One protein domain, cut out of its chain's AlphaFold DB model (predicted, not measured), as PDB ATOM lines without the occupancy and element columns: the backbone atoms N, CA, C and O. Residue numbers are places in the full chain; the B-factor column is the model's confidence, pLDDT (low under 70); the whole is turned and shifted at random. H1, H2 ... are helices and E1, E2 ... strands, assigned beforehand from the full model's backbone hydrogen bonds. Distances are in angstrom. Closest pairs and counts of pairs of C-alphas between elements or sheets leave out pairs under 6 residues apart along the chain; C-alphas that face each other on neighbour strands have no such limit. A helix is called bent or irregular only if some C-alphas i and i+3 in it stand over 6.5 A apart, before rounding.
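What this domain is: This is residues 5 to 117 and 127 to 232 of the 326 residues of an uncharacterized protein of Pseudogymnoascus verrucosus (UniProt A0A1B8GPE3). A cluster of helices surrounds the long helix H7, and from it H1 and H3 reach toward a small strand hairpin, E1 and E2, at one end of the longest axis. H3 crosses H7 nearly at right angles with H5 running beside it, while H8 folds back along H7, and H4, H6 and H9 also pack on H7. The printed part has 219 residues, with two named strands followed by nine named helices; the sheet, E1 - E2, is antiparallel and the class is mostly helix. The whole is compact, with a radius of gyration of the C-alphas of 19.6 A and spans of 61 by 46 by 31 A.

Where its parts are: E1, residues 14 to 17, begins at C-alpha 14 (35.449, -70.695, -91.512), and E2 is residues 22 to 25. H1, residues 31 to 53, is 30.0 A long with a kink of 32 degrees near residue 47; H2 is residues 67 to 70. H3, residues 76 to 107, is 43.1 A long with a kink of 25 degrees near residue 101. H4 is residues 127 to 142, 22.8 A; H5, residues 144 to 154; H6, residues 160 to 164. H7, residues 169 to 191, is 32.2 A long; H8, residues 208 to 223, is 24.4 A. H9, residues 227 to 231, ends at C-alpha 231 (66.347, -71.332, -82.977). H3, H5 and H8 are irregular: C-alphas 101 and 104 are 7.1 A apart, 150 and 153 7.5 A, 219 and 222 7.2 A.

How they stand to each other: In the hairpin of E1 and E2, N 15 and O 24 are 2.9 A apart, within hydrogen-bond range. The closest C-alphas of E1 and H1, Asp 17 and Leu 37, are 6.3 A apart. H2 is close to H1 but not clearly touching, with Ile 38 and Val 70 closest, C-alphas 7.2 A apart. With residues 39 to 47 alone H1 touches H3, at a steep tilt of 48 degrees, the same way; the closest C-alphas are Lys 43 and Ile 86, 6.4 A. H3 touches H5 with residues 90 to 103 alone, at a shallow tilt of 15 degrees, opposite ways; the closest C-alphas are Ala 98 and Phe 150, 5.1 A. H7, the hub, touches H3 about perpendicular at 75 degrees, the closest C-alphas being Leu 95 and Ala 185, 7.1 A. Its closest C-alphas to H4 are Val 183 and Trp 136, 5.4 A; to H6, Met 171 and Ile 163, 4.9 A; to H9, Thr 173 and Arg 230, 7.1 A. H7 and H8 form a helical hairpin at 25 degrees, closest at C-alphas Lys 188 and Met 214, 6.6 A. Each O i to N i+4 pair is within hydrogen-bond range in H4, H6, H7 and H9, against 16 of 19 in H1, 23 of 28 in H3, 5 of 7 in H5 and 10 of 12 in H8; H2 is too short for such a pair.

The domain as a whole: The farthest C-alphas, Asn 12 and Ala 200, are 63.2 A apart. Residues 118 to 126 are not printed, and C-alphas 117 and 127 are 12.0 A apart across the cut. The links H1 to H2 and H7 to H8 are long. Residue 117 and residues 195 to 200 and 202 to 207 have pLDDT under 70.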
ATOM      1  N   THR A   5      51.534 -72.658 -83.091       83.81
ATOM      2  CA  THR A   5      51.017 -73.852 -82.392       83.81
ATOM      3  C   THR A   5      49.632 -73.671 -81.751       83.81
ATOM      4  O   THR A   5      49.033 -74.648 -81.309       83.81
ATOM      5  N   ASN A   6      49.108 -72.443 -81.676       79.75
ATOM      6  CA  ASN A   6      47.771 -72.130 -81.171       79.75
ATOM      7  C   ASN A   6      46.735 -71.916 -82.291       79.75
ATOM      8  O   ASN A   6      45.617 -71.501 -81.987       79.75
ATOM      9  N   ILE A   7      47.099 -72.140 -83.560       83.31
ATOM     10  CA  ILE A   7      46.339 -71.679 -84.728       83.31
ATOM     11  C   ILE A   7      46.045 -72.812 -85.715       83.31
ATOM     12  O   ILE A   7      46.879 -73.674 -85.983       83.31
ATOM     13  N   ARG A   8      44.853 -72.757 -86.320       85.19
ATOM     14  CA  ARG A   8      44.507 -73.469 -87.557       85.19
ATOM     15  C   ARG A   8      43.834 -72.500 -88.524       85.19
ATOM     16  O   ARG A   8      42.992 -71.706 -88.110       85.19
ATOM     17  N   ALA A   9      44.191 -72.579 -89.804       85.19
ATOM     18  CA  ALA A   9      43.710 -71.662 -90.835       85.19
ATOM     19  C   ALA A   9      42.205 -71.783 -91.095       85.19
ATOM     20  O   ALA A   9      41.563 -70.790 -91.427       85.19
ATOM     21  N   ILE A  10      41.648 -72.982 -90.905       87.88
ATOM     22  CA  ILE A  10      40.210 -73.238 -90.942       87.88
ATOM     23  C   ILE A  10      39.772 -73.772 -89.580       87.88
ATOM     24  O   ILE A  10      40.358 -74.723 -89.062       87.88
ATOM     25  N   THR A  11      38.728 -73.170 -89.013       84.62
ATOM     26  CA  THR A  11      38.067 -73.606 -87.775       84.62
ATOM     27  C   THR A  11      36.558 -73.585 -88.009       84.62
ATOM     28  O   THR A  11      36.040 -72.610 -88.535       84.62
ATOM     29  N   ASN A  12      35.847 -74.664 -87.666       86.44
ATOM     30  CA  ASN A  12      34.391 -74.806 -87.861       86.44
ATOM     31  C   ASN A  12      33.883 -74.562 -89.304       86.44
ATOM     32  O   ASN A  12      32.712 -74.256 -89.505       86.44
ATOM     33  N   GLY A  13      34.749 -74.718 -90.313       88.19
ATOM     34  CA  GLY A  13      34.429 -74.420 -91.716       88.19
ATOM     35  C   GLY A  13      34.621 -72.952 -92.119       88.19
ATOM     36  O   GLY A  13      34.319 -72.599 -93.255       88.19
ATOM     37  N   GLU A  14      35.151 -72.103 -91.238       91.31
ATOM     38  CA  GLU A  14      35.449 -70.695 -91.512       91.31
ATOM     39  C   GLU A  14      36.958 -70.408 -91.493       91.31
ATOM     40  O   GLU A  14      37.727 -71.078 -90.801       91.31
ATOM     41  N   ILE A  15      37.379 -69.380 -92.233       91.75
ATOM     42  CA  ILE A  15      38.765 -68.898 -92.352       91.75
ATOM     43  C   ILE A  15      38.833 -67.393 -92.053       91.75
ATOM     44  O   ILE A  15      37.907 -66.648 -92.367       91.75
ATOM     45  N   TRP A  16      39.920 -66.926 -91.434       90.25
ATOM     46  CA  TRP A  16      40.076 -65.512 -91.066       90.25
ATOM     47  C   TRP A  16      40.436 -64.632 -92.274       90.25
ATOM     48  O   TRP A  16      41.527 -64.733 -92.843       90.25
ATOM     49  N   ASP A  17      39.537 -63.719 -92.633       89.31
ATOM     50  CA  ASP A  17      39.735 -62.728 -93.687       89.31
ATOM     51  C   ASP A  17      40.493 -61.513 -93.135       89.31
ATOM     52  O   ASP A  17      39.906 -60.542 -92.651       89.31
ATOM     53  N   PHE A  18      41.827 -61.579 -93.181       86.94
ATOM     54  CA  PHE A  18      42.723 -60.565 -92.614       86.94
ATOM     55  C   PHE A  18      42.411 -59.107 -93.028       86.94
ATOM     56  O   PHE A  18      42.450 -58.254 -92.144       86.94
ATOM     57  N   PRO A  19      42.107 -58.778 -94.304       86.94
ATOM     58  CA  PRO A  19      41.609 -57.454 -94.694       86.94
ATOM     59  C   PRO A  19      40.335 -56.978 -93.980       86.94
ATOM     60  O   PRO A  19      40.199 -55.783 -93.728       86.94
ATOM     61  N   ASN A  20      39.402 -57.889 -93.688       87.00
ATOM     62  CA  ASN A  20      38.061 -57.568 -93.186       87.00
ATOM     63  C   ASN A  20      37.895 -57.798 -91.670       87.00
ATOM     64  O   ASN A  20      36.859 -57.437 -91.117       87.00
ATOM     65  N   PHE A  21      38.898 -58.381 -91.001       84.75
ATOM     66  CA  PHE A  21      38.917 -58.686 -89.562       84.75
ATOM     67  C   PHE A  21      37.685 -59.466 -89.069       84.75
ATOM     68  O   PHE A  21      37.117 -59.172 -88.014       84.75
ATOM     69  N   LYS A  22      37.285 -60.473 -89.850       86.88
ATOM     70  CA  LYS A  22      36.214 -61.420 -89.526       86.88
ATOM     71  C   LYS A  22      36.545 -62.822 -90.033       86.88
ATOM     72  O   LYS A  22      37.395 -62.992 -90.906       86.88
ATOM     73  N   PHE A  23      35.827 -63.807 -89.514       88.38
ATOM     74  CA  PHE A  23      35.721 -65.117 -90.143       88.38
ATOM     75  C   PHE A  23      34.809 -65.038 -91.380       88.38
ATOM     76  O   PHE A  23      33.838 -64.278 -91.398       88.38
ATOM     77  N   GLU A  24      35.161 -65.788 -92.422       91.31
ATOM     78  CA  GLU A  24      34.368 -66.008 -93.636       91.31
ATOM     79  C   GLU A  24      34.185 -67.520 -93.846       91.31
ATOM     80  O   GLU A  24      35.164 -68.262 -93.701       91.31
ATOM     81  N   PRO A  25      32.995 -68.001 -94.250       93.06
ATOM     82  CA  PRO A  25      32.794 -69.401 -94.616       93.06
ATOM     83  C   PRO A  25      33.729 -69.842 -95.750       93.06
ATOM     84  O   PRO A  25      33.741 -69.257 -96.838       93.06
ATOM     85  N   PHE A  26      34.504 -70.900 -95.517       93.94
ATOM     86  CA  PHE A  26      35.397 -71.473 -96.516       93.94
ATOM     87  C   PHE A  26      34.619 -72.415 -97.440       93.94
ATOM     88  O   PHE A  26      34.225 -73.512 -97.052       93.94
ATOM     89  N   ASN A  27      34.414 -71.990 -98.687       94.44
ATOM     90  CA  ASN A  27      33.735 -72.776 -99.712       94.44
ATOM     91  C   ASN A  27      34.682 -73.070-100.892       94.44
ATOM     92  O   ASN A  27      34.869 -72.184-101.730       94.44
ATOM     93  N   PRO A  28      35.221 -74.299-101.025       93.12
ATOM     94  CA  PRO A  28      36.049 -74.699-102.166       93.12
ATOM     95  C   PRO A  28      35.401 -74.510-103.542       93.12
ATOM     96  O   PRO A  28      36.109 -74.401-104.541       93.12
ATOM     97  N   LEU A  29      34.066 -74.469-103.628       94.25
ATOM     98  CA  LEU A  29      33.358 -74.275-104.895       94.25
ATOM     99  C   LEU A  29      33.449 -72.818-105.385       94.25
ATOM    100  O   LEU A  29      33.498 -72.589-106.593       94.25
ATOM    101  N   ASP A  30      33.574 -71.838-104.480       95.44
ATOM    102  CA  ASP A  30      34.032 -70.487-104.834       95.44
ATOM    103  C   ASP A  30      35.565 -70.458-104.843       95.44
ATOM    104  O   ASP A  30      36.225 -69.882-103.973       95.44
ATOM    105  N   GLN A  31      36.132 -71.087-105.874       94.06
ATOM    106  CA  GLN A  31      37.573 -71.135-106.124       94.06
ATOM    107  C   GLN A  31      38.222 -69.746-106.017       94.06
ATOM    108  O   GLN A  31      39.310 -69.619-105.466       94.06
ATOM    109  N   LYS A  32      37.558 -68.678-106.483       94.94
ATOM    110  CA  LYS A  32      38.129 -67.326-106.492       94.94
ATOM    111  C   LYS A  32      38.269 -66.755-105.078       94.94
ATOM    112  O   LYS A  32      39.318 -66.193-104.754       94.94
ATOM    113  N   ASN A  33      37.235 -66.864-104.242       94.38
ATOM    114  CA  ASN A  33      37.309 -66.382-102.862       94.38
ATOM    115  C   ASN A  33      38.165 -67.307-101.983       94.38
ATOM    116  O   ASN A  33      38.965 -66.823-101.185       94.38
ATOM    117  N   ALA A  34      38.073 -68.623-102.171       95.62
ATOM    118  CA  ALA A  34      38.842 -69.588-101.398       95.62
ATOM    119  C   ALA A  34      40.356 -69.511-101.692       95.62
ATOM    120  O   ALA A  34      41.152 -69.453-100.754       95.62
ATOM    121  N   GLN A  35      40.767 -69.381-102.964       96.44
ATOM    122  CA  GLN A  35      42.167 -69.114-103.338       96.44
ATOM    123  C   GLN A  35      42.682 -67.796-102.744       96.44
ATOM    124  O   GLN A  35      43.828 -67.736-102.284       96.44
ATOM    125  N   ARG A  36      41.854 -66.737-102.724       96.00
ATOM    126  CA  ARG A  36      42.188 -65.452-102.082       96.00
ATOM    127  C   ARG A  36      42.454 -65.648-100.591       96.00
ATOM    128  O   ARG A  36      43.510 -65.231-100.118       96.00
ATOM    129  N   LEU A  37      41.512 -66.261 -99.876       95.12
ATOM    130  CA  LEU A  37      41.571 -66.448 -98.427       95.12
ATOM    131  C   LEU A  37      42.778 -67.309 -98.032       95.12
ATOM    132  O   LEU A  37      43.580 -66.874 -97.207       95.12
ATOM    133  N   ILE A  38      42.997 -68.450 -98.697       95.75
ATOM    134  CA  ILE A  38      44.178 -69.296 -98.463       95.75
ATOM    135  C   ILE A  38      45.486 -68.560 -98.795       95.75
ATOM    136  O   ILE A  38      46.424 -68.623 -98.004       95.75
ATOM    137  N   SER A  39      45.563 -67.797 -99.892       95.81
ATOM    138  CA  SER A  39      46.777 -67.021-100.221       95.81
ATOM    139  C   SER A  39      47.076 -65.929 -99.192       95.81
ATOM    140  O   SER A  39      48.233 -65.702 -98.843       95.81
ATOM    141  N   GLN A  40      46.043 -65.245 -98.694       93.81
ATOM    142  CA  GLN A  40      46.181 -64.223 -97.654       93.81
ATOM    143  C   GLN A  40      46.618 -64.848 -96.326       93.81
ATOM    144  O   GLN A  40      47.525 -64.322 -95.680       93.81
ATOM    145  N   TYR A  41      46.038 -65.992 -95.956       93.75
ATOM    146  CA  TYR A  41      46.393 -66.716 -94.741       93.75
ATOM    147  C   TYR A  41      47.824 -67.270 -94.809       93.75
ATOM    148  O   TYR A  41      48.629 -67.025 -93.911       93.75
ATOM    149  N   ALA A  42      48.194 -67.931 -95.907       95.50
ATOM    150  CA  ALA A  42      49.546 -68.442 -96.111       95.50
ATOM    151  C   ALA A  42      50.595 -67.329 -96.170       95.50
ATOM    152  O   ALA A  42      51.667 -67.494 -95.605       95.50
ATOM    153  N   LYS A  43      50.291 -66.161 -96.753       95.75
ATOM    154  CA  LYS A  43      51.202 -65.005 -96.713       95.75
ATOM    155  C   LYS A  43      51.438 -64.482 -95.289       95.75
ATOM    156  O   LYS A  43      52.524 -63.978 -95.008       95.75
ATOM    157  N   LYS A  44      50.462 -64.617 -94.388       94.44
ATOM    158  CA  LYS A  44      50.609 -64.283 -92.961       94.44
ATOM    159  C   LYS A  44      51.412 -65.347 -92.213       94.44
ATOM    160  O   LYS A  44      52.338 -64.985 -91.499       94.44
ATOM    161  N   LEU A  45      51.131 -66.637 -92.431       94.94
ATOM    162  CA  LEU A  45      51.924 -67.750 -91.879       94.94
ATOM    163  C   LEU A  45      53.393 -67.667 -92.325       94.94
ATOM    164  O   LEU A  45      54.292 -67.674 -91.488       94.94
ATOM    165  N   ALA A  46      53.621 -67.477 -93.628       96.31
ATOM    166  CA  ALA A  46      54.932 -67.304 -94.248       96.31
ATOM    167  C   ALA A  46      55.757 -66.202 -93.572       96.31
ATOM    168  O   ALA A  46      56.922 -66.415 -93.270       96.31
ATOM    169  N   LYS A  47      55.158 -65.045 -93.258       96.50
ATOM    170  CA  LYS A  47      55.855 -63.944 -92.565       96.50
ATOM    171  C   LYS A  47      56.327 -64.285 -91.152       96.50
ATOM    172  O   LYS A  47      57.238 -63.628 -90.660       96.50
ATOM    173  N   VAL A  48      55.712 -65.270 -90.503       95.94
ATOM    174  CA  VAL A  48      56.093 -65.711 -89.158       95.94
ATOM    175  C   VAL A  48      57.234 -66.717 -89.241       95.94
ATOM    176  O   VAL A  48      58.257 -66.506 -88.601       95.94
ATOM    177  N   ILE A  49      57.098 -67.763 -90.066       95.38
ATOM    178  CA  ILE A  49      58.159 -68.772 -90.245       95.38
ATOM    179  C   ILE A  49      59.427 -68.164 -90.847       95.38
ATOM    180  O   ILE A  49      60.526 -68.440 -90.377       95.38
ATOM    181  N   TYR A  50      59.279 -67.254 -91.816       97.25
ATOM    182  CA  TYR A  50      60.391 -66.635 -92.527       97.25
ATOM    183  C   TYR A  50      61.291 -65.838 -91.578       97.25
ATOM    184  O   TYR A  50      62.474 -65.703 -91.870       97.25
ATOM    185  N   LEU A  51      60.783 -65.358 -90.430       96.88
ATOM    186  CA  LEU A  51      61.621 -64.727 -89.406       96.88
ATOM    187  C   LEU A  51      62.763 -65.648 -88.963       96.88
ATOM    188  O   LEU A  51      63.857 -65.154 -88.737       96.88
ATOM    189  N   THR A  52      62.514 -66.953 -88.831       95.38
ATOM    190  CA  THR A  52      63.468 -67.942 -88.301       95.38
ATOM    191  C   THR A  52      63.970 -68.940 -89.343       95.38
ATOM    192  O   THR A  52      64.885 -69.692 -89.036       95.38
ATOM    193  N   THR A  53      63.400 -68.976 -90.552       94.88
ATOM    194  CA  THR A  53      63.800 -69.915 -91.623       94.88
ATOM    195  C   THR A  53      64.254 -69.244 -92.918       94.88
ATOM    196  O   THR A  53      64.795 -69.929 -93.780       94.88
ATOM    197  N   HIS A  54      64.014 -67.938 -93.099       96.00
ATOM    198  CA  HIS A  54      64.298 -67.183 -94.333       96.00
ATOM    199  C   HIS A  54      63.705 -67.779 -95.639       96.00
ATOM    200  O   HIS A  54      64.015 -67.314 -96.745       96.00
ATOM    201  N   ASP A  55      62.801 -68.754 -95.509       94.50
ATOM    202  CA  ASP A  55      62.152 -69.515 -96.575       94.50
ATOM    203  C   ASP A  55      60.624 -69.556 -96.352       94.50
ATOM    204  O   ASP A  55      60.113 -69.201 -95.291       94.50
ATOM    205  N   CYS A  56      59.875 -69.981 -97.370       94.56
ATOM    206  CA  CYS A  56      58.426 -70.159 -97.335       94.56
ATOM    207  C   CYS A  56      58.081 -71.521 -97.953       94.56
ATOM    208  O   CYS A  56      57.628 -71.585 -99.098       94.56
ATOM    209  N   ARG A  57      58.337 -72.611 -97.224       93.62
ATOM    210  CA  ARG A  57      57.995 -73.982 -97.652       93.62
ATOM    211  C   ARG A  57      56.606 -74.381 -97.140       93.62
ATOM    212  O   ARG A  57      56.071 -73.718 -96.251       93.62
ATOM    213  N   GLN A  58      56.003 -75.431 -97.701       94.50
ATOM    214  CA  GLN A  58      54.675 -75.887 -97.261       94.50
ATOM    215  C   GLN A  58      54.770 -76.607 -95.909       94.50
ATOM    216  O   GLN A  58      53.953 -76.396 -95.022       94.50
ATOM    217  N   GLU A  59      55.828 -77.389 -95.739       94.38
ATOM    218  CA  GLU A  59      56.166 -78.200 -94.574       94.38
ATOM    219  C   GLU A  59      56.215 -77.362 -93.281       94.38
ATOM    220  O   GLU A  59      55.781 -77.809 -92.223       94.38
ATOM    221  N   GLU A  60      56.665 -76.109 -93.392       91.50
ATOM    222  CA  GLU A  60      56.744 -75.131 -92.297       91.50
ATOM    223  C   GLU A  60      55.369 -74.580 -91.863       91.50
ATOM    224  O   GLU A  60      55.220 -74.089 -90.743       91.50
ATOM    225  N   ILE A  61      54.361 -74.618 -92.745       93.00
ATOM    226  CA  ILE A  61      53.004 -74.099 -92.484       93.00
ATOM    227  C   ILE A  61      51.939 -75.196 -92.357       93.00
ATOM    228  O   ILE A  61      50.828 -74.899 -91.915       93.00
ATOM    229  N   GLU A  62      52.279 -76.445 -92.677       92.94
ATOM    230  CA  GLU A  62      51.400 -77.622 -92.747       92.94
ATOM    231  C   GLU A  62      50.507 -77.787 -91.505       92.94
ATOM    232  O   GLU A  62      49.296 -77.966 -91.609       92.94
ATOM    233  N   GLY A  63      51.074 -77.626 -90.301       89.88
ATOM    234  CA  GLY A  63      50.322 -77.746 -89.044       89.88
ATOM    235  C   GLY A  63      49.201 -76.706 -88.867       89.88
ATOM    236  O   GLY A  63      48.220 -76.974 -88.165       89.88
ATOM    237  N   CYS A  64      49.326 -75.545 -89.521       91.56
ATOM    238  CA  CYS A  64      48.323 -74.476 -89.543       91.56
ATOM    239  C   CYS A  64      47.412 -74.558 -90.779       91.56
ATOM    240  O   CYS A  64      46.209 -74.327 -90.661       91.56
ATOM    241  N   LEU A  65      47.978 -74.858 -91.951       93.38
ATOM    242  CA  LEU A  65      47.313 -74.899 -93.254       93.38
ATOM    243  C   LEU A  65      47.733 -76.180 -94.009       93.38
ATOM    244  O   LEU A  65      48.685 -76.130 -94.789       93.38
ATOM    245  N   PRO A  66      47.032 -77.306 -93.782       94.56
ATOM    246  CA  PRO A  66      47.353 -78.587 -94.404       94.56
ATOM    247  C   PRO A  66      47.257 -78.590 -95.933       94.56
ATOM    248  O   PRO A  66      46.401 -77.914 -96.523       94.56
ATOM    249  N   MET A  67      48.084 -79.408 -96.578       95.88
ATOM    250  CA  MET A  67      48.128 -79.559 -98.030       95.88
ATOM    251  C   MET A  67      46.790 -80.067 -98.595       95.88
ATOM    252  O   MET A  67      46.373 -79.623 -99.665       95.88
ATOM    253  N   GLU A  68      46.041 -80.915 -97.882       94.94
ATOM    254  CA  GLU A  68      44.723 -81.398 -98.333       94.94
ATOM    255  C   GLU A  68      43.668 -80.283 -98.392       94.94
ATOM    256  O   GLU A  68      42.695 -80.396 -99.137       94.94
ATOM    257  N   ILE A  69      43.846 -79.200 -97.629       94.06
ATOM    258  CA  ILE A  69      42.996 -78.000 -97.686       94.06
ATOM    259  C   ILE A  69      43.419 -77.098 -98.849       94.06
ATOM    260  O   ILE A  69      42.569 -76.574 -99.570       94.06
ATOM    261  N   VAL A  70      44.725 -76.963 -99.086       96.12
ATOM    262  CA  VAL A  70      45.273 -76.226-100.234       96.12
ATOM    263  C   VAL A  70      44.837 -76.857-101.563       96.12
ATOM    264  O   VAL A  70      44.354 -76.152-102.451       96.12
ATOM    265  N   LEU A  71      44.960 -78.182-101.696       96.62
ATOM    266  CA  LEU A  71      44.695 -78.917-102.939       96.62
ATOM    267  C   LEU A  71      43.210 -78.973-103.343       96.62
ATOM    268  O   LEU A  71      42.900 -79.345-104.472       96.62
ATOM    269  N   GLN A  72      42.288 -78.544-102.475       95.81
ATOM    270  CA  GLN A  72      40.882 -78.335-102.846       95.81
ATOM    271  C   GLN A  72      40.687 -77.118-103.769       95.81
ATOM    272  O   GLN A  72      39.666 -77.024-104.454       95.81
ATOM    273  N   VAL A  73      41.634 -76.168-103.783       96.69
ATOM    274  CA  VAL A  73      41.498 -74.897-104.521       96.69
ATOM    275  C   VAL A  73      42.740 -74.472-105.309       96.69
ATOM    276  O   VAL A  73      42.672 -73.518-106.080       96.69
ATOM    277  N   PHE A  74      43.867 -75.171-105.165       96.75
ATOM    278  CA  PHE A  74      45.076 -74.963-105.961       96.75
ATOM    279  C   PHE A  74      45.597 -76.279-106.534       96.75
ATOM    280  O   PHE A  74      45.666 -77.284-105.836       96.75
ATOM    281  N   ASP A  75      46.083 -76.253-107.778       96.69
ATOM    282  CA  ASP A  75      47.019 -77.281-108.226       96.69
ATOM    283  C   ASP A  75      48.383 -77.085-107.533       96.69
ATOM    284  O   ASP A  75      48.819 -75.950-107.307       96.69
ATOM    285  N   ALA A  76      49.082 -78.181-107.226       96.50
ATOM    286  CA  ALA A  76      50.343 -78.148-106.476       96.50
ATOM    287  C   ALA A  76      51.424 -77.246-107.110       96.50
ATOM    288  O   ALA A  76      52.202 -76.613-106.399       96.50
ATOM    289  N   LYS A  77      51.456 -77.123-108.444       97.06
ATOM    290  CA  LYS A  77      52.446 -76.326-109.188       97.06
ATOM    291  C   LYS A  77      52.111 -74.831-109.186       97.06
ATOM    292  O   LYS A  77      53.002 -73.988-109.317       97.06
ATOM    293  N   THR A  78      50.839 -74.468-109.057       96.62
ATOM    294  CA  THR A  78      50.413 -73.091-108.784       96.62
ATOM    295  C   THR A  78      50.590 -72.741-107.312       96.62
ATOM    296  O   THR A  78      51.001 -71.615-107.029       96.62
ATOM    297  N   TRP A  79      50.404 -73.693-106.395       97.50
ATOM    298  CA  TRP A  79      50.708 -73.489-104.979       97.50
ATOM    299  C   TRP A  79      52.197 -73.244-104.716       97.50
ATOM    300  O   TRP A  79      52.563 -72.217-104.148       97.50
ATOM    301  N   GLU A  80      53.068 -74.115-105.229       96.75
ATOM    302  CA  GLU A  80      54.526 -73.966-105.159       96.75
ATOM    303  C   GLU A  80      54.980 -72.598-105.709       96.75
ATOM    304  O   GLU A  80      55.825 -71.917-105.125       96.75
ATOM    305  N   ARG A  81      54.370 -72.145-106.815       97.12
ATOM    306  CA  ARG A  81      54.619 -70.819-107.401       97.12
ATOM    307  C   ARG A  81      54.149 -69.675-106.498       97.12
ATOM    308  O   ARG A  81      54.802 -68.634-106.479       97.12
ATOM    309  N   ASN A  82      53.046 -69.849-105.770       96.75
ATOM    310  CA  ASN A  82      52.512 -68.865-104.826       96.75
ATOM    311  C   ASN A  82      53.476 -68.685-103.642       96.75
ATOM    312  O   ASN A  82      53.927 -67.571-103.379       96.75
ATOM    313  N   LEU A  83      53.895 -69.791-103.018       97.38
ATOM    314  CA  LEU A  83      54.874 -69.796-101.925       97.38
ATOM    315  C   LEU A  83      56.227 -69.193-102.346       97.38
ATOM    316  O   LEU A  83      56.731 -68.283-101.682       97.38
ATOM    317  N   LYS A  84      56.769 -69.594-103.505       96.81
ATOM    318  CA  LYS A  84      57.991 -68.993-104.081       96.81
ATOM    319  C   LYS A  84      57.824 -67.502-104.408       96.81
ATOM    320  O   LYS A  84      58.775 -66.735-104.269       96.81
ATOM    321  N   GLY A  85      56.621 -67.076-104.801       97.50
ATOM    322  CA  GLY A  85      56.273 -65.669-105.003       97.50
ATOM    323  C   GLY A  85      56.298 -64.861-103.703       97.50
ATOM    324  O   GLY A  85      56.908 -63.794-103.664       97.50
ATOM    325  N   ILE A  86      55.708 -65.397-102.628       97.38
ATOM    326  CA  ILE A  86      55.740 -64.795-101.285       97.38
ATOM    327  C   ILE A  86      57.189 -64.691-100.789       97.38
ATOM    328  O   ILE A  86      57.607 -63.619-100.358       97.38
ATOM    329  N   ARG A  87      57.985 -65.763-100.919       97.12
ATOM    330  CA  ARG A  87      59.410 -65.774-100.551       97.12
ATOM    331  C   ARG A  87      60.204 -64.676-101.265       97.12
ATOM    332  O   ARG A  87      60.872 -63.875-100.618       97.12
ATOM    333  N   ALA A  88      60.068 -64.585-102.590       96.19
ATOM    334  CA  ALA A  88      60.745 -63.567-103.391       96.19
ATOM    335  C   ALA A  88      60.295 -62.129-103.054       96.19
ATOM    336  O   ALA A  88      61.095 -61.195-103.153       96.19
ATOM    337  N   GLU A  89      59.039 -61.934-102.633       96.81
ATOM    338  CA  GLU A  89      58.562 -60.652-102.103       96.81
ATOM    339  C   GLU A  89      59.269 -60.293-100.786       96.81
ATOM    340  O   GLU A  89      59.734 -59.161-100.646       96.81
ATOM    341  N   LEU A  90      59.411 -61.245 -99.855       97.44
ATOM    342  CA  LEU A  90      60.068 -61.029 -98.559       97.44
ATOM    343  C   LEU A  90      61.578 -60.781 -98.697       97.44
ATOM    344  O   LEU A  90      62.073 -59.793 -98.147       97.44
ATOM    345  N   HIS A  91      62.293 -61.574 -99.510       95.44
ATOM    346  CA  HIS A  91      63.710 -61.321 -99.823       95.44
ATOM    347  C   HIS A  91      63.914 -59.925-100.410       95.44
ATOM    348  O   HIS A  91      64.820 -59.201-100.001       95.44
ATOM    349  N   ARG A  92      63.055 -59.505-101.350       94.25
ATOM    350  CA  ARG A  92      63.117 -58.155-101.927       94.25
ATOM    351  C   ARG A  92      62.820 -57.080-100.881       94.25
ATOM    352  O   ARG A  92      63.516 -56.065-100.849       94.25
ATOM    353  N   ALA A  93      61.793 -57.275-100.058       95.88
ATOM    354  CA  ALA A  93      61.366 -56.291 -99.075       95.88
ATOM    355  C   ALA A  93      62.451 -56.032 -98.018       95.88
ATOM    356  O   ALA A  93      62.732 -54.871 -97.729       95.88
ATOM    357  N   MET A  94      63.105 -57.081 -97.508       96.00
ATOM    358  CA  MET A  94      64.177 -56.950 -96.513       96.00
ATOM    359  C   MET A  94      65.527 -56.599 -97.153       96.00
ATOM    360  O   MET A  94      66.089 -55.544 -96.863       96.00
ATOM    361  N   LEU A  95      66.034 -57.425 -98.075       94.38
ATOM    362  CA  LEU A  95      67.415 -57.332 -98.580       94.38
ATOM    363  C   LEU A  95      67.617 -56.248 -99.652       94.38
ATOM    364  O   LEU A  95      68.752 -55.880 -99.953       94.38
ATOM    365  N   THR A  96      66.537 -55.722-100.237       90.56
ATOM    366  CA  THR A  96      66.593 -54.522-101.089       90.56
ATOM    367  C   THR A  96      65.950 -53.335-100.378       90.56
ATOM    368  O   THR A  96      66.645 -52.385-100.040       90.56
ATOM    369  N   THR A  97      64.646 -53.390-100.099       91.81
ATOM    370  CA  THR A  97      63.866 -52.178 -99.785       91.81
ATOM    371  C   THR A  97      63.948 -51.687 -98.337       91.81
ATOM    372  O   THR A  97      63.672 -50.514 -98.077       91.81
ATOM    373  N   ALA A  98      64.389 -52.521 -97.397       95.19
ATOM    374  CA  ALA A  98      64.841 -52.064 -96.087       95.19
ATOM    375  C   ALA A  98      66.358 -51.831 -96.082       95.19
ATOM    376  O   ALA A  98      66.821 -50.722 -95.821       95.19
ATOM    377  N   LEU A  99      67.136 -52.857 -96.422       94.38
ATOM    378  CA  LEU A  99      68.589 -52.835 -96.303       94.38
ATOM    379  C   LEU A  99      69.274 -51.859 -97.274       94.38
ATOM    380  O   LEU A  99      69.877 -50.874 -96.846       94.38
ATOM    381  N   ALA A 100      69.203 -52.138 -98.575       89.06
ATOM    382  CA  ALA A 100      69.988 -51.439 -99.592       89.06
ATOM    383  C   ALA A 100      69.403 -50.067 -99.976       89.06
ATOM    384  O   ALA A 100      70.164 -49.150-100.282       89.06
ATOM    385  N   ASP A 101      68.076 -49.918 -99.928       89.06
ATOM    386  CA  ASP A 101      67.373 -48.683-100.299       89.06
ATOM    387  C   ASP A 101      67.245 -47.685 -99.126       89.06
ATOM    388  O   ASP A 101      66.982 -46.507 -99.373       89.06
ATOM    389  N   LYS A 102      67.415 -48.115 -97.858       91.94
ATOM    390  CA  LYS A 102      67.219 -47.245 -96.674       91.94
ATOM    391  C   LYS A 102      68.321 -47.306 -95.610       91.94
ATOM    392  O   LYS A 102      68.854 -46.258 -95.256       91.94
ATOM    393  N   ILE A 103      68.659 -48.491 -95.091       95.31
ATOM    394  CA  ILE A 103      69.602 -48.632 -93.961       95.31
ATOM    395  C   ILE A 103      71.029 -48.283 -94.399       95.31
ATOM    396  O   ILE A 103      71.629 -47.344 -93.879       95.31
ATOM    397  N   ILE A 104      71.553 -48.968 -95.420       93.19
ATOM    398  CA  ILE A 104      72.915 -48.740 -95.925       93.19
ATOM    399  C   ILE A 104      73.119 -47.284 -96.405       93.19
ATOM    400  O   ILE A 104      74.140 -46.694 -96.051       93.19
ATOM    401  N   PRO A 105      72.187 -46.645 -97.146       91.38
ATOM    402  CA  PRO A 105      72.299 -45.230 -97.506       91.38
ATOM    403  C   PRO A 105      72.328 -44.264 -96.318       91.38
ATOM    404  O   PRO A 105      72.964 -43.220 -96.432       91.38
ATOM    405  N   ARG A 106      71.683 -44.590 -95.187       92.25
ATOM    406  CA  ARG A 106      71.769 -43.802 -93.947       92.25
ATOM    407  C   ARG A 106      73.139 -43.973 -93.293       92.25
ATOM    408  O   ARG A 106      73.795 -42.974 -93.001       92.25
ATOM    409  N   TRP A 107      73.587 -45.216 -93.120       94.94
ATOM    410  CA  TRP A 107      74.859 -45.538 -92.465       94.94
ATOM    411  C   TRP A 107      76.084 -45.051 -93.247       94.94
ATOM    412  O   TRP A 107      77.062 -44.648 -92.631       94.94
ATOM    413  N   LYS A 108      76.010 -44.969 -94.582       91.38
ATOM    414  CA  LYS A 108      77.068 -44.401 -95.444       91.38
ATOM    415  C   LYS A 108      77.429 -42.935 -95.174       91.38
ATOM    416  O   LYS A 108      78.436 -42.475 -95.695       91.38
ATOM    417  N   ASN A 109      76.638 -42.207 -94.381       90.44
ATOM    418  CA  ASN A 109      76.950 -40.830 -93.971       90.44
ATOM    419  C   ASN A 109      77.650 -40.757 -92.600       90.44
ATOM    420  O   ASN A 109      77.900 -39.661 -92.105       90.44
ATOM    421  N   ARG A 110      77.923 -41.900 -91.955       93.56
ATOM    422  CA  ARG A 110      78.642 -41.952 -90.678       93.56
ATOM    423  C   ARG A 110      80.156 -41.831 -90.916       93.56
ATOM    424  O   ARG A 110      80.647 -42.480 -91.838       93.56
ATOM    425  N   PRO A 111      80.911 -41.064 -90.101       90.75
ATOM    426  CA  PRO A 111      82.361 -40.901 -90.280       90.75
ATOM    427  C   PRO A 111      83.155 -42.209 -90.178       90.75
ATOM    428  O   PRO A 111      84.237 -42.319 -90.743       90.75
ATOM    429  N   ASP A 112      82.611 -43.186 -89.454       92.44
ATOM    430  CA  ASP A 112      83.184 -44.498 -89.176       92.44
ATOM    431  C   ASP A 112      82.586 -45.623 -90.045       92.44
ATOM    432  O   ASP A 112      82.701 -46.800 -89.705       92.44
ATOM    433  N   TYR A 113      81.936 -45.284 -91.167       92.62
ATOM    434  CA  TYR A 113      81.464 -46.276 -92.136       92.62
ATOM    435  C   TYR A 113      82.658 -46.960 -92.840       92.62
ATOM    436  O   TYR A 113      83.480 -46.260 -93.437       92.62
ATOM    437  N   PRO A 114      82.749 -48.307 -92.845       90.12
ATOM    438  CA  PRO A 114      83.845 -49.041 -93.472       90.12
ATOM    439  C   PRO A 114      84.130 -48.661 -94.931       90.12
ATOM    440  O   PRO A 114      83.240 -48.626 -95.783       90.12
ATOM    441  N   VAL A 115      85.408 -48.435 -95.234       85.19
ATOM    442  CA  VAL A 115      85.923 -48.288 -96.601       85.19
ATOM    443  C   VAL A 115      86.311 -49.672 -97.120       85.19
ATOM    444  O   VAL A 115      86.769 -50.515 -96.355       85.19
ATOM    445  N   GLN A 116      86.094 -49.936 -98.409       75.88
ATOM    446  CA  GLN A 116      86.425 -51.231 -99.002       75.88
ATOM    447  C   GLN A 116      87.859 -51.218 -99.541       75.88
ATOM    448  O   GLN A 116      88.102 -50.804-100.677       75.88
ATOM    449  N   SER A 117      88.795 -51.670 -98.709       69.75
ATOM    450  CA  SER A 117      90.136 -52.081 -99.119       69.75
ATOM    451  C   SER A 117      90.034 -53.196-100.167       69.75
ATOM    452  O   SER A 117      89.174 -54.070-100.085       69.75
ATOM    453  N   LYS A 127      90.752 -60.564 -90.770       85.50
ATOM    454  CA  LYS A 127      90.852 -59.559 -89.703       85.50
ATOM    455  C   LYS A 127      90.075 -58.285 -90.042       85.50
ATOM    456  O   LYS A 127      89.322 -57.797 -89.200       85.50
ATOM    457  N   GLU A 128      90.194 -57.771 -91.268       88.06
ATOM    458  CA  GLU A 128      89.371 -56.643 -91.723       88.06
ATOM    459  C   GLU A 128      87.877 -56.969 -91.630       88.06
ATOM    460  O   GLU A 128      87.083 -56.143 -91.182       88.06
ATOM    461  N   LYS A 129      87.476 -58.176 -92.045       90.62
ATOM    462  CA  LYS A 129      86.088 -58.639 -91.970       90.62
ATOM    463  C   LYS A 129      85.585 -58.677 -90.529       90.62
ATOM    464  O   LYS A 129      84.457 -58.254 -90.289       90.62
ATOM    465  N   GLU A 130      86.393 -59.122 -89.569       91.25
ATOM    466  CA  GLU A 130      86.015 -59.083 -88.152       91.25
ATOM    467  C   GLU A 130      85.835 -57.636 -87.646       91.25
ATOM    468  O   GLU A 130      84.846 -57.320 -86.983       91.25
ATOM    469  N   GLU A 131      86.732 -56.720 -88.020       91.88
ATOM    470  CA  GLU A 131      86.637 -55.296 -87.663       91.88
ATOM    471  C   GLU A 131      85.428 -54.591 -88.315       91.88
ATOM    472  O   GLU A 131      84.781 -53.742 -87.682       91.88
ATOM    473  N   ARG A 132      85.049 -54.993 -89.538       93.56
ATOM    474  CA  ARG A 132      83.789 -54.583 -90.184       93.56
ATOM    475  C   ARG A 132      82.569 -55.131 -89.450       93.56
ATOM    476  O   ARG A 132      81.674 -54.351 -89.138       93.56
ATOM    477  N   MET A 133      82.545 -56.422 -89.111       94.50
ATOM    478  CA  MET A 133      81.437 -57.059 -88.381       94.50
ATOM    479  C   MET A 133      81.169 -56.366 -87.039       94.50
ATOM    480  O   MET A 133      80.043 -55.930 -86.803       94.50
ATOM    481  N   ARG A 134      82.212 -56.116 -86.233       95.62
ATOM    482  CA  ARG A 134      82.118 -55.341 -84.976       95.62
ATOM    483  C   ARG A 134      81.606 -53.906 -85.188       95.62
ATOM    484  O   ARG A 134      80.990 -53.310 -84.302       95.62
ATOM    485  N   THR A 135      81.844 -53.322 -86.364       96.06
ATOM    486  CA  THR A 135      81.311 -52.004 -86.741       96.06
ATOM    487  C   THR A 135      79.845 -52.059 -87.167       96.06
ATOM    488  O   THR A 135      79.071 -51.185 -86.777       96.06
ATOM    489  N   TRP A 136      79.417 -53.107 -87.869       97.12
ATOM    490  CA  TRP A 136      78.001 -53.343 -88.149       97.12
ATOM    491  C   TRP A 136      77.206 -53.635 -86.870       97.12
ATOM    492  O   TRP A 136      76.115 -53.098 -86.712       97.12
ATOM    493  N   GLU A 137      77.759 -54.399 -85.925       96.75
ATOM    494  CA  GLU A 137      77.164 -54.644 -84.600       96.75
ATOM    495  C   GLU A 137      76.952 -53.335 -83.825       96.75
ATOM    496  O   GLU A 137      75.844 -53.062 -83.352       96.75
ATOM    497  N   ARG A 138      77.978 -52.468 -83.780       96.81
ATOM    498  CA  ARG A 138      77.873 -51.104 -83.231       96.81
ATOM    499  C   ARG A 138      76.759 -50.304 -83.915       96.81
ATOM    500  O   ARG A 138      75.942 -49.692 -83.233       96.81
ATOM    501  N   PHE A 139      76.677 -50.341 -85.246       97.12
ATOM    502  CA  PHE A 139      75.641 -49.619 -85.994       97.12
ATOM    503  C   PHE A 139      74.226 -50.154 -85.740       97.12
ATOM    504  O   PHE A 139      73.297 -49.355 -85.666       97.12
ATOM    505  N   VAL A 140      74.050 -51.468 -85.558       96.38
ATOM    506  CA  VAL A 140      72.761 -52.069 -85.173       96.38
ATOM    507  C   VAL A 140      72.333 -51.633 -83.769       96.38
ATOM    508  O   VAL A 140      71.157 -51.348 -83.559       96.38
ATOM    509  N   HIS A 141      73.271 -51.546 -82.822       94.31
ATOM    510  CA  HIS A 141      72.984 -51.109 -81.453       94.31
ATOM    511  C   HIS A 141      72.648 -49.608 -81.367       94.31
ATOM    512  O   HIS A 141      71.720 -49.214 -80.664       94.31
ATOM    513  N   GLU A 142      73.378 -48.767 -82.102       95.06
ATOM    514  CA  GLU A 142      73.207 -47.307 -82.081       95.06
ATOM    515  C   GLU A 142      72.048 -46.801 -82.963       95.06
ATOM    516  O   GLU A 142      71.595 -45.669 -82.790       95.06
ATOM    517  N   ASP A 143      71.557 -47.613 -83.907       94.44
ATOM    518  CA  ASP A 143      70.432 -47.281 -84.789       94.44
ATOM    519  C   ASP A 143      69.270 -48.292 -84.663       94.44
ATOM    520  O   ASP A 143      69.037 -49.101 -85.567       94.44
ATOM    521  N   PRO A 144      68.473 -48.236 -83.576       90.81
ATOM    522  CA  PRO A 144      67.342 -49.148 -83.369       90.81
ATOM    523  C   PRO A 144      66.245 -49.027 -84.444       90.81
ATOM    524  O   PRO A 144      65.464 -49.959 -84.653       90.81
ATOM    525  N   ASP A 145      66.189 -47.910 -85.179       94.12
ATOM    526  CA  ASP A 145      65.276 -47.764 -86.314       94.12
ATOM    527  C   ASP A 145      65.735 -48.556 -87.548       94.12
ATOM    528  O   ASP A 145      64.889 -48.942 -88.358       94.12
ATOM    529  N   ALA A 146      67.025 -48.893 -87.677       95.81
ATOM    530  CA  ALA A 146      67.493 -49.818 -88.709       95.81
ATOM    531  C   ALA A 146      66.915 -51.225 -88.502       95.81
ATOM    532  O   ALA A 146      66.392 -51.811 -89.449       95.81
ATOM    533  N   VAL A 147      66.911 -51.733 -87.261       94.75
ATOM    534  CA  VAL A 147      66.271 -53.015 -86.910       94.75
ATOM    535  C   VAL A 147      64.779 -52.982 -87.245       94.75
ATOM    536  O   VAL A 147      64.287 -53.848 -87.972       94.75
ATOM    537  N   ARG A 148      64.064 -51.938 -86.799       94.56
ATOM    538  CA  ARG A 148      62.634 -51.745 -87.101       94.56
ATOM    539  C   ARG A 148      62.355 -51.705 -88.600       94.56
ATOM    540  O   ARG A 148      61.407 -52.336 -89.060       94.56
ATOM    541  N   TRP A 149      63.168 -50.989 -89.381       95.44
ATOM    542  CA  TRP A 149      63.032 -50.931 -90.839       95.44
ATOM    543  C   TRP A 149      63.312 -52.277 -91.503       95.44
ATOM    544  O   TRP A 149      62.611 -52.622 -92.453       95.44
ATOM    545  N   PHE A 150      64.293 -53.034 -91.006       96.88
ATOM    546  CA  PHE A 150      64.655 -54.351 -91.520       96.88
ATOM    547  C   PHE A 150      63.516 -55.358 -91.356       96.88
ATOM    548  O   PHE A 150      63.131 -55.999 -92.331       96.88
ATOM    549  N   VAL A 151      62.913 -55.439 -90.164       96.19
ATOM    550  CA  VAL A 151      61.825 -56.393 -89.875       96.19
ATOM    551  C   VAL A 151      60.421 -55.888 -90.236       96.19
ATOM    552  O   VAL A 151      59.465 -56.667 -90.225       96.19
ATOM    553  N   ALA A 152      60.276 -54.617 -90.634       95.25
ATOM    554  CA  ALA A 152      59.003 -54.007 -91.039       95.25
ATOM    555  C   ALA A 152      58.137 -54.846 -92.013       95.25
ATOM    556  O   ALA A 152      56.915 -54.844 -91.844       95.25
ATOM    557  N   PRO A 153      58.686 -55.603 -92.993       96.50
ATOM    558  CA  PRO A 153      57.876 -56.464 -93.861       96.50
ATOM    559  C   PRO A 153      57.077 -57.545 -93.116       96.50
ATOM    560  O   PRO A 153      56.048 -57.991 -93.628       96.50
ATOM    561  N   LEU A 154      57.513 -57.946 -91.917       96.69
ATOM    562  CA  LEU A 154      56.922 -59.005 -91.090       96.69
ATOM    563  C   LEU A 154      56.003 -58.455 -89.970       96.69
ATOM    564  O   LEU A 154      55.268 -59.218 -89.343       96.69
ATOM    565  N   TRP A 155      56.005 -57.133 -89.743       92.06
ATOM    566  CA  TRP A 155      55.362 -56.449 -88.600       92.06
ATOM    567  C   TRP A 155      53.837 -56.622 -88.522       92.06
ATOM    568  O   TRP A 155      53.219 -56.498 -87.470       92.06
ATOM    569  N   GLU A 156      53.190 -56.937 -89.641       90.31
ATOM    570  CA  GLU A 156      51.755 -57.237 -89.692       90.31
ATOM    571  C   GLU A 156      51.419 -58.708 -89.365       90.31
ATOM    572  O   GLU A 156      50.382 -59.225 -89.801       90.31
ATOM    573  N   SER A 157      52.329 -59.426 -88.702       93.75
ATOM    574  CA  SER A 157      52.230 -60.864 -88.422       93.75
ATOM    575  C   SER A 157      52.947 -61.251 -87.127       93.75
ATOM    576  O   SER A 157      52.329 -61.849 -86.247       93.75
ATOM    577  N   VAL A 158      54.211 -60.855 -86.991       95.12
ATOM    578  CA  VAL A 158      55.029 -61.070 -85.788       95.12
ATOM    579  C   VAL A 158      54.785 -59.957 -84.766       95.12
ATOM    580  O   VAL A 158      54.617 -58.795 -85.143       95.12
ATOM    581  N   ASP A 159      54.778 -60.306 -83.479       93.94
ATOM    582  CA  ASP A 159      54.765 -59.339 -82.380       93.94
ATOM    583  C   ASP A 159      56.201 -58.938 -82.002       93.94
ATOM    584  O   ASP A 159      56.860 -59.566 -81.173       93.94
ATOM    585  N   PHE A 160      56.721 -57.913 -82.681       93.00
ATOM    586  CA  PHE A 160      58.065 -57.400 -82.402       93.00
ATOM    587  C   PHE A 160      58.158 -56.648 -81.077       93.00
ATOM    588  O   PHE A 160      59.261 -56.528 -80.558       93.00
ATOM    589  N   ASP A 161      57.039 -56.212 -80.497       91.94
ATOM    590  CA  ASP A 161      57.040 -55.586 -79.179       91.94
ATOM    591  C   ASP A 161      57.275 -56.664 -78.090       91.94
ATOM    592  O   ASP A 161      58.150 -56.482 -77.244       91.94
ATOM    593  N   GLU A 162      56.631 -57.847 -78.175       92.19
ATOM    594  CA  GLU A 162      56.939 -59.009 -77.302       92.19
ATOM    595  C   GLU A 162      58.397 -59.509 -77.472       92.19
ATOM    596  O   GLU A 162      59.008 -59.956 -76.499       92.19
ATOM    597  N   ILE A 163      58.995 -59.392 -78.669       94.38
ATOM    598  CA  ILE A 163      60.426 -59.708 -78.885       94.38
ATOM    599  C   ILE A 163      61.342 -58.633 -78.280       94.38
ATOM    600  O   ILE A 163      62.306 -58.974 -77.596       94.38
ATOM    601  N   SER A 164      61.065 -57.346 -78.518       90.56
ATOM    602  CA  SER A 164      61.923 -56.227 -78.103       90.56
ATOM    603  C   SER A 164      62.005 -56.024 -76.589       90.56
ATOM    604  O   SER A 164      63.007 -55.489 -76.126       90.56
ATOM    605  N   CYS A 165      61.010 -56.466 -75.811       88.81
ATOM    606  CA  CYS A 165      61.123 -56.496 -74.348       88.81
ATOM    607  C   CYS A 165      62.167 -57.512 -73.851       88.81
ATOM    608  O   CYS A 165      62.747 -57.324 -72.787       88.81
ATOM    609  N   ALA A 166      62.426 -58.579 -74.618       85.50
ATOM    610  CA  ALA A 166      63.414 -59.616 -74.317       85.50
ATOM    611  C   ALA A 166      63.257 -60.321 -72.941       85.50
ATOM    612  O   ALA A 166      64.186 -60.976 -72.478       85.50
ATOM    613  N   ASP A 167      62.067 -60.290 -72.323       90.75
ATOM    614  CA  ASP A 167      61.789 -60.793 -70.957       90.75
ATOM    615  C   ASP A 167      62.050 -62.300 -70.724       90.75
ATOM    616  O   ASP A 167      61.929 -62.802 -69.606       90.75
ATOM    617  N   THR A 168      62.359 -63.072 -71.772       93.06
ATOM    618  CA  THR A 168      62.639 -64.514 -71.673       93.06
ATOM    619  C   THR A 168      63.800 -64.920 -72.585       93.06
ATOM    620  O   THR A 168      63.943 -64.337 -73.661       93.06
ATOM    621  N   PRO A 169      64.567 -65.987 -72.269       94.94
ATOM    622  CA  PRO A 169      65.694 -66.444 -73.099       94.94
ATOM    623  C   PRO A 169      65.347 -66.733 -74.572       94.94
ATOM    624  O   PRO A 169      66.205 -66.640 -75.451       94.94
ATOM    625  N   ARG A 170      64.075 -67.052 -74.859       94.00
ATOM    626  CA  ARG A 170      63.561 -67.218 -76.227       94.00
ATOM    627  C   ARG A 170      63.409 -65.879 -76.950       94.00
ATOM    628  O   ARG A 170      63.804 -65.788 -78.106       94.00
ATOM    629  N   MET A 171      62.881 -64.849 -76.284       95.56
ATOM    630  CA  MET A 171      62.765 -63.508 -76.873       95.56
ATOM    631  C   MET A 171      64.138 -62.836 -77.005       95.56
ATOM    632  O   MET A 171      64.416 -62.280 -78.060       95.56
ATOM    633  N   VAL A 172      65.036 -63.003 -76.020       96.12
ATOM    634  CA  VAL A 172      66.465 -62.636 -76.132       96.12
ATOM    635  C   VAL A 172      67.078 -63.242 -77.398       96.12
ATOM    636  O   VAL A 172      67.647 -62.527 -78.218       96.12
ATOM    637  N   THR A 173      66.900 -64.550 -77.610       97.19
ATOM    638  CA  THR A 173      67.466 -65.241 -78.778       97.19
ATOM    639  C   THR A 173      66.846 -64.779 -80.102       97.19
ATOM    640  O   THR A 173      67.581 -64.644 -81.075       97.19
ATOM    641  N   LEU A 174      65.541 -64.470 -80.160       97.25
ATOM    642  CA  LEU A 174      64.931 -63.858 -81.353       97.25
ATOM    643  C   LEU A 174      65.452 -62.437 -81.612       97.25
ATOM    644  O   LEU A 174      65.678 -62.077 -82.764       97.25
ATOM    645  N   HIS A 175      65.664 -61.640 -80.565       96.31
ATOM    646  CA  HIS A 175      66.197 -60.283 -80.676       96.31
ATOM    647  C   HIS A 175      67.656 -60.281 -81.167       96.31
ATOM    648  O   HIS A 175      67.990 -59.574 -82.119       96.31
ATOM    649  N   GLU A 176      68.513 -61.121 -80.578       96.19
ATOM    650  CA  GLU A 176      69.893 -61.330 -81.035       96.19
ATOM    651  C   GLU A 176      69.955 -61.873 -82.467       96.19
ATOM    652  O   GLU A 176      70.765 -61.403 -83.262       96.19
ATOM    653  N   TRP A 177      69.081 -62.820 -82.822       97.38
ATOM    654  CA  TRP A 177      68.979 -63.355 -84.182       97.38
ATOM    655  C   TRP A 177      68.634 -62.261 -85.200       97.38
ATOM    656  O   TRP A 177      69.324 -62.122 -86.204       97.38
ATOM    657  N   ILE A 178      67.633 -61.419 -84.918       97.25
ATOM    658  CA  ILE A 178      67.272 -60.277 -85.775       97.25
ATOM    659  C   ILE A 178      68.464 -59.327 -85.978       97.25
ATOM    660  O   ILE A 178      68.708 -58.877 -87.102       97.25
ATOM    661  N   ALA A 179      69.214 -59.034 -84.911       96.69
ATOM    662  CA  ALA A 179      70.412 -58.200 -84.976       96.69
ATOM    663  C   ALA A 179      71.517 -58.854 -85.827       96.69
ATOM    664  O   ALA A 179      72.047 -58.215 -86.738       96.69
ATOM    665  N   ALA A 180      71.809 -60.137 -85.595       96.62
ATOM    666  CA  ALA A 180      72.797 -60.906 -86.351       96.62
ATOM    667  C   ALA A 180      72.435 -61.014 -87.842       96.62
ATOM    668  O   ALA A 180      73.303 -60.852 -88.699       96.62
ATOM    669  N   CYS A 181      71.155 -61.208 -88.171       97.31
ATOM    670  CA  CYS A 181      70.652 -61.192 -89.543       97.31
ATOM    671  C   CYS A 181      70.889 -59.845 -90.231       97.31
ATOM    672  O   CYS A 181      71.300 -59.815 -91.392       97.31
ATOM    673  N   LEU A 182      70.667 -58.725 -89.533       97.56
ATOM    674  CA  LEU A 182      70.957 -57.402 -90.083       97.56
ATOM    675  C   LEU A 182      72.468 -57.214 -90.301       97.56
ATOM    676  O   LEU A 182      72.864 -56.813 -91.393       97.56
ATOM    677  N   VAL A 183      73.311 -57.577 -89.329       96.94
ATOM    678  CA  VAL A 183      74.784 -57.538 -89.449       96.94
ATOM    679  C   VAL A 183      75.279 -58.358 -90.647       96.94
ATOM    680  O   VAL A 183      75.972 -57.824 -91.516       96.94
ATOM    681  N   ALA A 184      74.877 -59.628 -90.748       95.81
ATOM    682  CA  ALA A 184      75.289 -60.527 -91.825       95.81
ATOM    683  C   ALA A 184      74.811 -60.039 -93.203       95.81
ATOM    684  O   ALA A 184      75.562 -60.079 -94.182       95.81
ATOM    685  N   ALA A 185      73.583 -59.516 -93.289       95.81
ATOM    686  CA  ALA A 185      73.060 -58.956 -94.528       95.81
ATOM    687  C   ALA A 185      73.791 -57.662 -94.937       95.81
ATOM    688  O   ALA A 185      74.045 -57.460 -96.128       95.81
ATOM    689  N   VAL A 186      74.170 -56.801 -93.984       95.31
ATOM    690  CA  VAL A 186      74.972 -55.594 -94.254       95.31
ATOM    691  C   VAL A 186      76.359 -55.974 -94.763       95.31
ATOM    692  O   VAL A 186      76.720 -55.519 -95.850       95.31
ATOM    693  N   GLU A 187      77.097 -56.843 -94.059       94.75
ATOM    694  CA  GLU A 187      78.427 -57.287 -94.505       94.75
ATOM    695  C   GLU A 187      78.341 -57.940 -95.884       94.75
ATOM    696  O   GLU A 187      79.100 -57.568 -96.773       94.75
ATOM    697  N   LYS A 188      77.363 -58.819 -96.145       92.88
ATOM    698  CA  LYS A 188      77.271 -59.444 -97.471       92.88
ATOM    699  C   LYS A 188      76.893 -58.456 -98.577       92.88
ATOM    700  O   LYS A 188      77.404 -58.556 -99.695       92.88
ATOM    701  N   SER A 189      76.039 -57.474 -98.279       90.88
ATOM    702  CA  SER A 189      75.731 -56.382 -99.209       90.88
ATOM    703  C   SER A 189      76.957 -55.497 -99.477       90.88
ATOM    704  O   SER A 189      77.102 -54.995-100.595       90.88
ATOM    705  N   PHE A 190      77.830 -55.321 -98.482       90.12
ATOM    706  CA  PHE A 190      79.102 -54.613 -98.593       90.12
ATOM    707  C   PHE A 190      80.110 -55.403 -99.442       90.12
ATOM    708  O   PHE A 190      80.523 -54.905-100.490       90.12
ATOM    709  N   SER A 191      80.427 -56.653 -99.074       88.56
ATOM    710  CA  SER A 191      81.396 -57.498 -99.792       88.56
ATOM    711  C   SER A 191      81.039 -57.635-101.277       88.56
ATOM    712  O   SER A 191      81.896 -57.462-102.139       88.56
ATOM    713  N   LEU A 192      79.758 -57.868-101.600       86.69
ATOM    714  CA  LEU A 192      79.277 -58.015-102.982       86.69
ATOM    715  C   LEU A 192      79.108 -56.686-103.751       86.69
ATOM    716  O   LEU A 192      78.593 -56.698-104.873       86.69
ATOM    717  N   GLN A 193      79.463 -55.538-103.162       80.94
ATOM    718  CA  GLN A 193      79.254 -54.197-103.733       80.94
ATOM    719  C   GLN A 193      77.792 -53.940-104.171       80.94
ATOM    720  O   GLN A 193      77.524 -53.180-105.109       80.94
ATOM    721  N   ARG A 194      76.808 -54.556-103.495       71.62
ATOM    722  CA  ARG A 194      75.378 -54.462-103.842       71.62
ATOM    723  C   ARG A 194      74.905 -53.017-103.656       71.62
ATOM    724  O   ARG A 194      74.942 -52.462-102.561       71.62
ATOM    725  N   GLY A 195      74.475 -52.390-104.751       60.69
ATOM    726  CA  GLY A 195      74.084 -50.976-104.767       60.69
ATOM    727  C   GLY A 195      75.248 -49.980-104.874       60.69
ATOM    728  O   GLY A 195      75.000 -48.774-104.910       60.69
ATOM    729  N   ALA A 196      76.505 -50.431-104.966       65.56
ATOM    730  CA  ALA A 196      77.610 -49.550-105.332       65.56
ATOM    731  C   ALA A 196      77.412 -49.040-106.765       65.56
ATOM    732  O   ALA A 196      77.096 -49.817-107.671       65.56
ATOM    733  N   ARG A 197      77.604 -47.735-106.982       62.09
ATOM    734  CA  ARG A 197      77.655 -47.176-108.334       62.09
ATOM    735  C   ARG A 197      79.072 -47.285-108.875       62.09
ATOM    736  O   ARG A 197      80.034 -47.005-108.171       62.09
ATOM    737  N   ASP A 198      79.176 -47.678-110.133       60.50
ATOM    738  CA  ASP A 198      80.375 -47.508-110.938       60.50
ATOM    739  C   ASP A 198      80.657 -45.998-111.103       60.50
ATOM    740  O   ASP A 198      79.796 -45.298-111.647       60.50
ATOM    741  N   PRO A 199      81.817 -45.477-110.652       61.84
ATOM    742  CA  PRO A 199      82.154 -44.061-110.795       61.84
ATOM    743  C   PRO A 199      82.225 -43.587-112.252       61.84
ATOM    744  O   PRO A 199      81.936 -42.426-112.520       61.84
ATOM    745  N   ALA A 200      82.578 -44.472-113.194       66.56
ATOM    746  CA  ALA A 200      82.762 -44.121-114.600       66.56
ATOM    747  C   ALA A 200      81.450 -44.145-115.402       66.56
ATOM    748  O   ALA A 200      81.256 -43.313-116.287       66.56
ATOM    749  N   THR A 201      80.532 -45.079-115.111       70.56
ATOM    750  CA  THR A 201      79.259 -45.201-115.858       70.56
ATOM    751  C   THR A 201      78.009 -44.777-115.085       70.56
ATOM    752  O   THR A 201      76.919 -44.750-115.661       70.56
ATOM    753  N   GLY A 202      78.123 -44.479-113.787       63.28
ATOM    754  CA  GLY A 202      77.017 -44.091-112.899       63.28
ATOM    755  C   GLY A 202      76.000 -45.201-112.593       63.28
ATOM    756  O   GLY A 202      75.074 -44.990-111.805       63.28
ATOM    757  N   LYS A 203      76.148 -46.384-113.203       65.50
ATOM    758  CA  LYS A 203      75.249 -47.539-113.060       65.50
ATOM    759  C   LYS A 203      75.550 -48.312-111.779       65.50
ATOM    760  O   LYS A 203      76.675 -48.304-111.291       65.50
ATOM    761  N   ILE A 204      74.556 -49.024-111.252       62.62
ATOM    762  CA  ILE A 204      74.765 -49.963-110.142       62.62
ATOM    763  C   ILE A 204      75.578 -51.166-110.650       62.62
ATOM    764  O   ILE A 204      75.214 -51.768-111.664       62.62
ATOM    765  N   LYS A 205      76.669 -51.508-109.955       60.22
ATOM    766  CA  LYS A 205      77.533 -52.656-110.272       60.22
ATOM    767  C   LYS A 205      76.825 -54.006-110.053       60.22
ATOM    768  O   LYS A 205      75.839 -54.112-109.328       60.22
ATOM    769  N   GLY A 206      77.360 -55.055-110.681       60.00
ATOM    770  CA  GLY A 206      77.056 -56.468-110.401       60.00
ATOM    771  C   GLY A 206      75.744 -57.033-110.969       60.00
ATOM    772  O   GLY A 206      75.678 -58.223-111.279       60.00
ATOM    773  N   GLY A 207      74.707 -56.214-111.166       68.56
ATOM    774  CA  GLY A 207      73.439 -56.667-111.754       68.56
ATOM    775  C   GLY A 207      72.730 -57.733-110.904       68.56
ATOM    776  O   GLY A 207      72.612 -57.587-109.691       68.56
ATOM    777  N   ASN A 208      72.243 -58.808-111.534       79.81
ATOM    778  CA  ASN A 208      71.458 -59.841-110.841       79.81
ATOM    779  C   ASN A 208      72.307 -60.798-109.977       79.81
ATOM    780  O   ASN A 208      71.763 -61.414-109.062       79.81
ATOM    781  N   GLN A 209      73.612 -60.940-110.243       83.69
ATOM    782  CA  GLN A 209      74.435 -61.979-109.609       83.69
ATOM    783  C   GLN A 209      74.654 -61.747-108.096       83.69
ATOM    784  O   GLN A 209      74.433 -62.689-107.334       83.69
ATOM    785  N   PRO A 210      74.966 -60.523-107.607       84.69
ATOM    786  CA  PRO A 210      74.977 -60.226-106.171       84.69
ATOM    787  C   PRO A 210      73.651 -60.514-105.467       84.69
ATOM    788  O   PRO A 210      73.647 -60.997-104.340       84.69
ATOM    789  N   ALA A 211      72.520 -60.232-106.122       85.38
ATOM    790  CA  ALA A 211      71.206 -60.496-105.542       85.38
ATOM    791  C   ALA A 211      70.950 -62.005-105.402       85.38
ATOM    792  O   ALA A 211      70.439 -62.433-104.375       85.38
ATOM    793  N   PHE A 212      71.358 -62.810-106.389       88.38
ATOM    794  CA  PHE A 212      71.272 -64.269-106.311       88.38
ATOM    795  C   PHE A 212      72.156 -64.848-105.195       88.38
ATOM    796  O   PHE A 212      71.649 -65.584-104.352       88.38
ATOM    797  N   ILE A 213      73.443 -64.479-105.146       90.69
ATOM    798  CA  ILE A 213      74.386 -64.961-104.116       90.69
ATOM    799  C   ILE A 213      73.885 -64.594-102.716       90.69
ATOM    800  O   ILE A 213      73.801 -65.447-101.838       90.69
ATOM    801  N   MET A 214      73.489 -63.333-102.522       91.56
ATOM    802  CA  MET A 214      73.026 -62.847-101.227       91.56
ATOM    803  C   MET A 214      71.706 -63.483-100.784       91.56
ATOM    804  O   MET A 214      71.546 -63.749 -99.599       91.56
ATOM    805  N   ASN A 215      70.770 -63.747-101.701       93.25
ATOM    806  CA  ASN A 215      69.559 -64.493-101.362       93.25
ATOM    807  C   ASN A 215      69.887 -65.944-100.960       93.25
ATOM    808  O   ASN A 215      69.272 -66.449-100.031       93.25
ATOM    809  N   ARG A 216      70.859 -66.596-101.616       93.38
ATOM    810  CA  ARG A 216      71.248 -67.984-101.306       93.38
ATOM    811  C   ARG A 216      71.874 -68.107 -99.915       93.38
ATOM    812  O   ARG A 216      71.448 -68.940 -99.130       93.38
ATOM    813  N   GLU A 217      72.829 -67.242 -99.585       92.88
ATOM    814  CA  GLU A 217      73.466 -67.241 -98.257       92.88
ATOM    815  C   GLU A 217      72.506 -66.789 -97.146       92.88
ATOM    816  O   GLU A 217      72.605 -67.251 -96.014       92.88
ATOM    817  N   TRP A 218      71.529 -65.939 -97.473       94.75
ATOM    818  CA  TRP A 218      70.436 -65.592 -96.567       94.75
ATOM    819  C   TRP A 218      69.504 -66.785 -96.296       94.75
ATOM    820  O   TRP A 218      69.164 -67.023 -95.141       94.75
ATOM    821  N   GLU A 219      69.135 -67.559 -97.324       95.44
ATOM    822  CA  GLU A 219      68.396 -68.826 -97.175       95.44
ATOM    823  C   GLU A 219      69.195 -69.877 -96.374       95.44
ATOM    824  O   GLU A 219      68.602 -70.643 -95.623       95.44
ATOM    825  N   GLU A 220      70.529 -69.893 -96.480       95.19
ATOM    826  CA  GLU A 220      71.414 -70.821 -95.750       95.19
ATOM    827  C   GLU A 220      71.683 -70.421 -94.285       95.19
ATOM    828  O   GLU A 220      72.058 -71.274 -93.484       95.19
ATOM    829  N   MET A 221      71.513 -69.146 -93.915       94.38
ATOM    830  CA  MET A 221      71.903 -68.614 -92.599       94.38
ATOM    831  C   MET A 221      71.271 -69.323 -91.377       94.38
ATOM    832  O   MET A 221      71.996 -69.534 -90.404       94.38
ATOM    833  N   PRO A 222      69.977 -69.711 -91.363       95.19
ATOM    834  CA  PRO A 222      69.369 -70.353 -90.190       95.19
ATOM    835  C   PRO A 222      69.869 -71.780 -89.931       95.19
ATOM    836  O   PRO A 222      69.788 -72.262 -88.806       95.19
ATOM    837  N   ASP A 223      70.398 -72.451 -90.958       93.69
ATOM    838  CA  ASP A 223      70.959 -73.804 -90.875       93.69
ATOM    839  C   ASP A 223      72.438 -73.822 -90.430       93.69
ATOM    840  O   ASP A 223      73.042 -74.892 -90.327       93.69
ATOM    841  N   GLN A 224      73.026 -72.656 -90.145       92.81
ATOM    842  CA  GLN A 224      74.394 -72.512 -89.645       92.81
ATOM    843  C   GLN A 224      74.411 -72.474 -88.110       92.81
ATOM    844  O   GLN A 224      73.522 -71.908 -87.472       92.81
ATOM    845  N   GLU A 225      75.443 -73.049 -87.493       91.50
ATOM    846  CA  GLU A 225      75.653 -72.909 -86.048       91.50
ATOM    847  C   GLU A 225      76.196 -71.507 -85.700       91.50
ATOM    848  O   GLU A 225      76.945 -70.930 -86.490       91.50
ATOM    849  N   PRO A 226      75.842 -70.933 -84.534       93.25
ATOM    850  CA  PRO A 226      75.025 -71.522 -83.464       93.25
ATOM    851  C   PRO A 226      73.506 -71.407 -83.694       93.25
ATOM    852  O   PRO A 226      72.719 -71.846 -82.856       93.25
ATOM    853  N   TRP A 227      73.068 -70.755 -84.772       95.44
ATOM    854  CA  TRP A 227      71.670 -70.348 -84.951       95.44
ATOM    855  C   TRP A 227      70.718 -71.521 -85.126       95.44
ATOM    856  O   TRP A 227      69.665 -71.525 -84.492       95.44
ATOM    857  N   LYS A 228      71.124 -72.555 -85.860       93.88
ATOM    858  CA  LYS A 228      70.380 -73.811 -85.993       93.88
ATOM    859  C   LYS A 228      70.008 -74.420 -84.639       93.88
ATOM    860  O   LYS A 228      68.830 -74.673 -84.382       93.88
ATOM    861  N   THR A 229      70.983 -74.589 -83.744       94.31
ATOM    862  CA  THR A 229      70.734 -75.092 -82.384       94.31
ATOM    863  C   THR A 229      69.931 -74.098 -81.539       94.31
ATOM    864  O   THR A 229      69.043 -74.502 -80.790       94.31
ATOM    865  N   ARG A 230      70.202 -72.790 -81.656       95.69
ATOM    866  CA  ARG A 230      69.543 -71.749 -80.846       95.69
ATOM    867  C   ARG A 230      68.078 -71.497 -81.208       95.69
ATOM    868  O   ARG A 230      67.295 -71.193 -80.312       95.69
ATOM    869  N   LEU A 231      67.707 -71.587 -82.484       94.69
ATOM    870  CA  LEU A 231      66.347 -71.332 -82.977       94.69
ATOM    871  C   LEU A 231      65.433 -72.563 -82.861       94.69
ATOM    872  O   LEU A 231      64.208 -72.421 -82.900       94.69
ATOM    873  N   ALA A 232      66.001 -73.762 -82.692       92.06
ATOM    874  CA  ALA A 232      65.263 -75.017 -82.606       92.06
ATOM    875  C   ALA A 232      64.156 -74.977 -81.531       92.06
ATOM    876  O   ALA A 232      64.407 -74.854 -80.332       92.06
TER     877      ALA A 232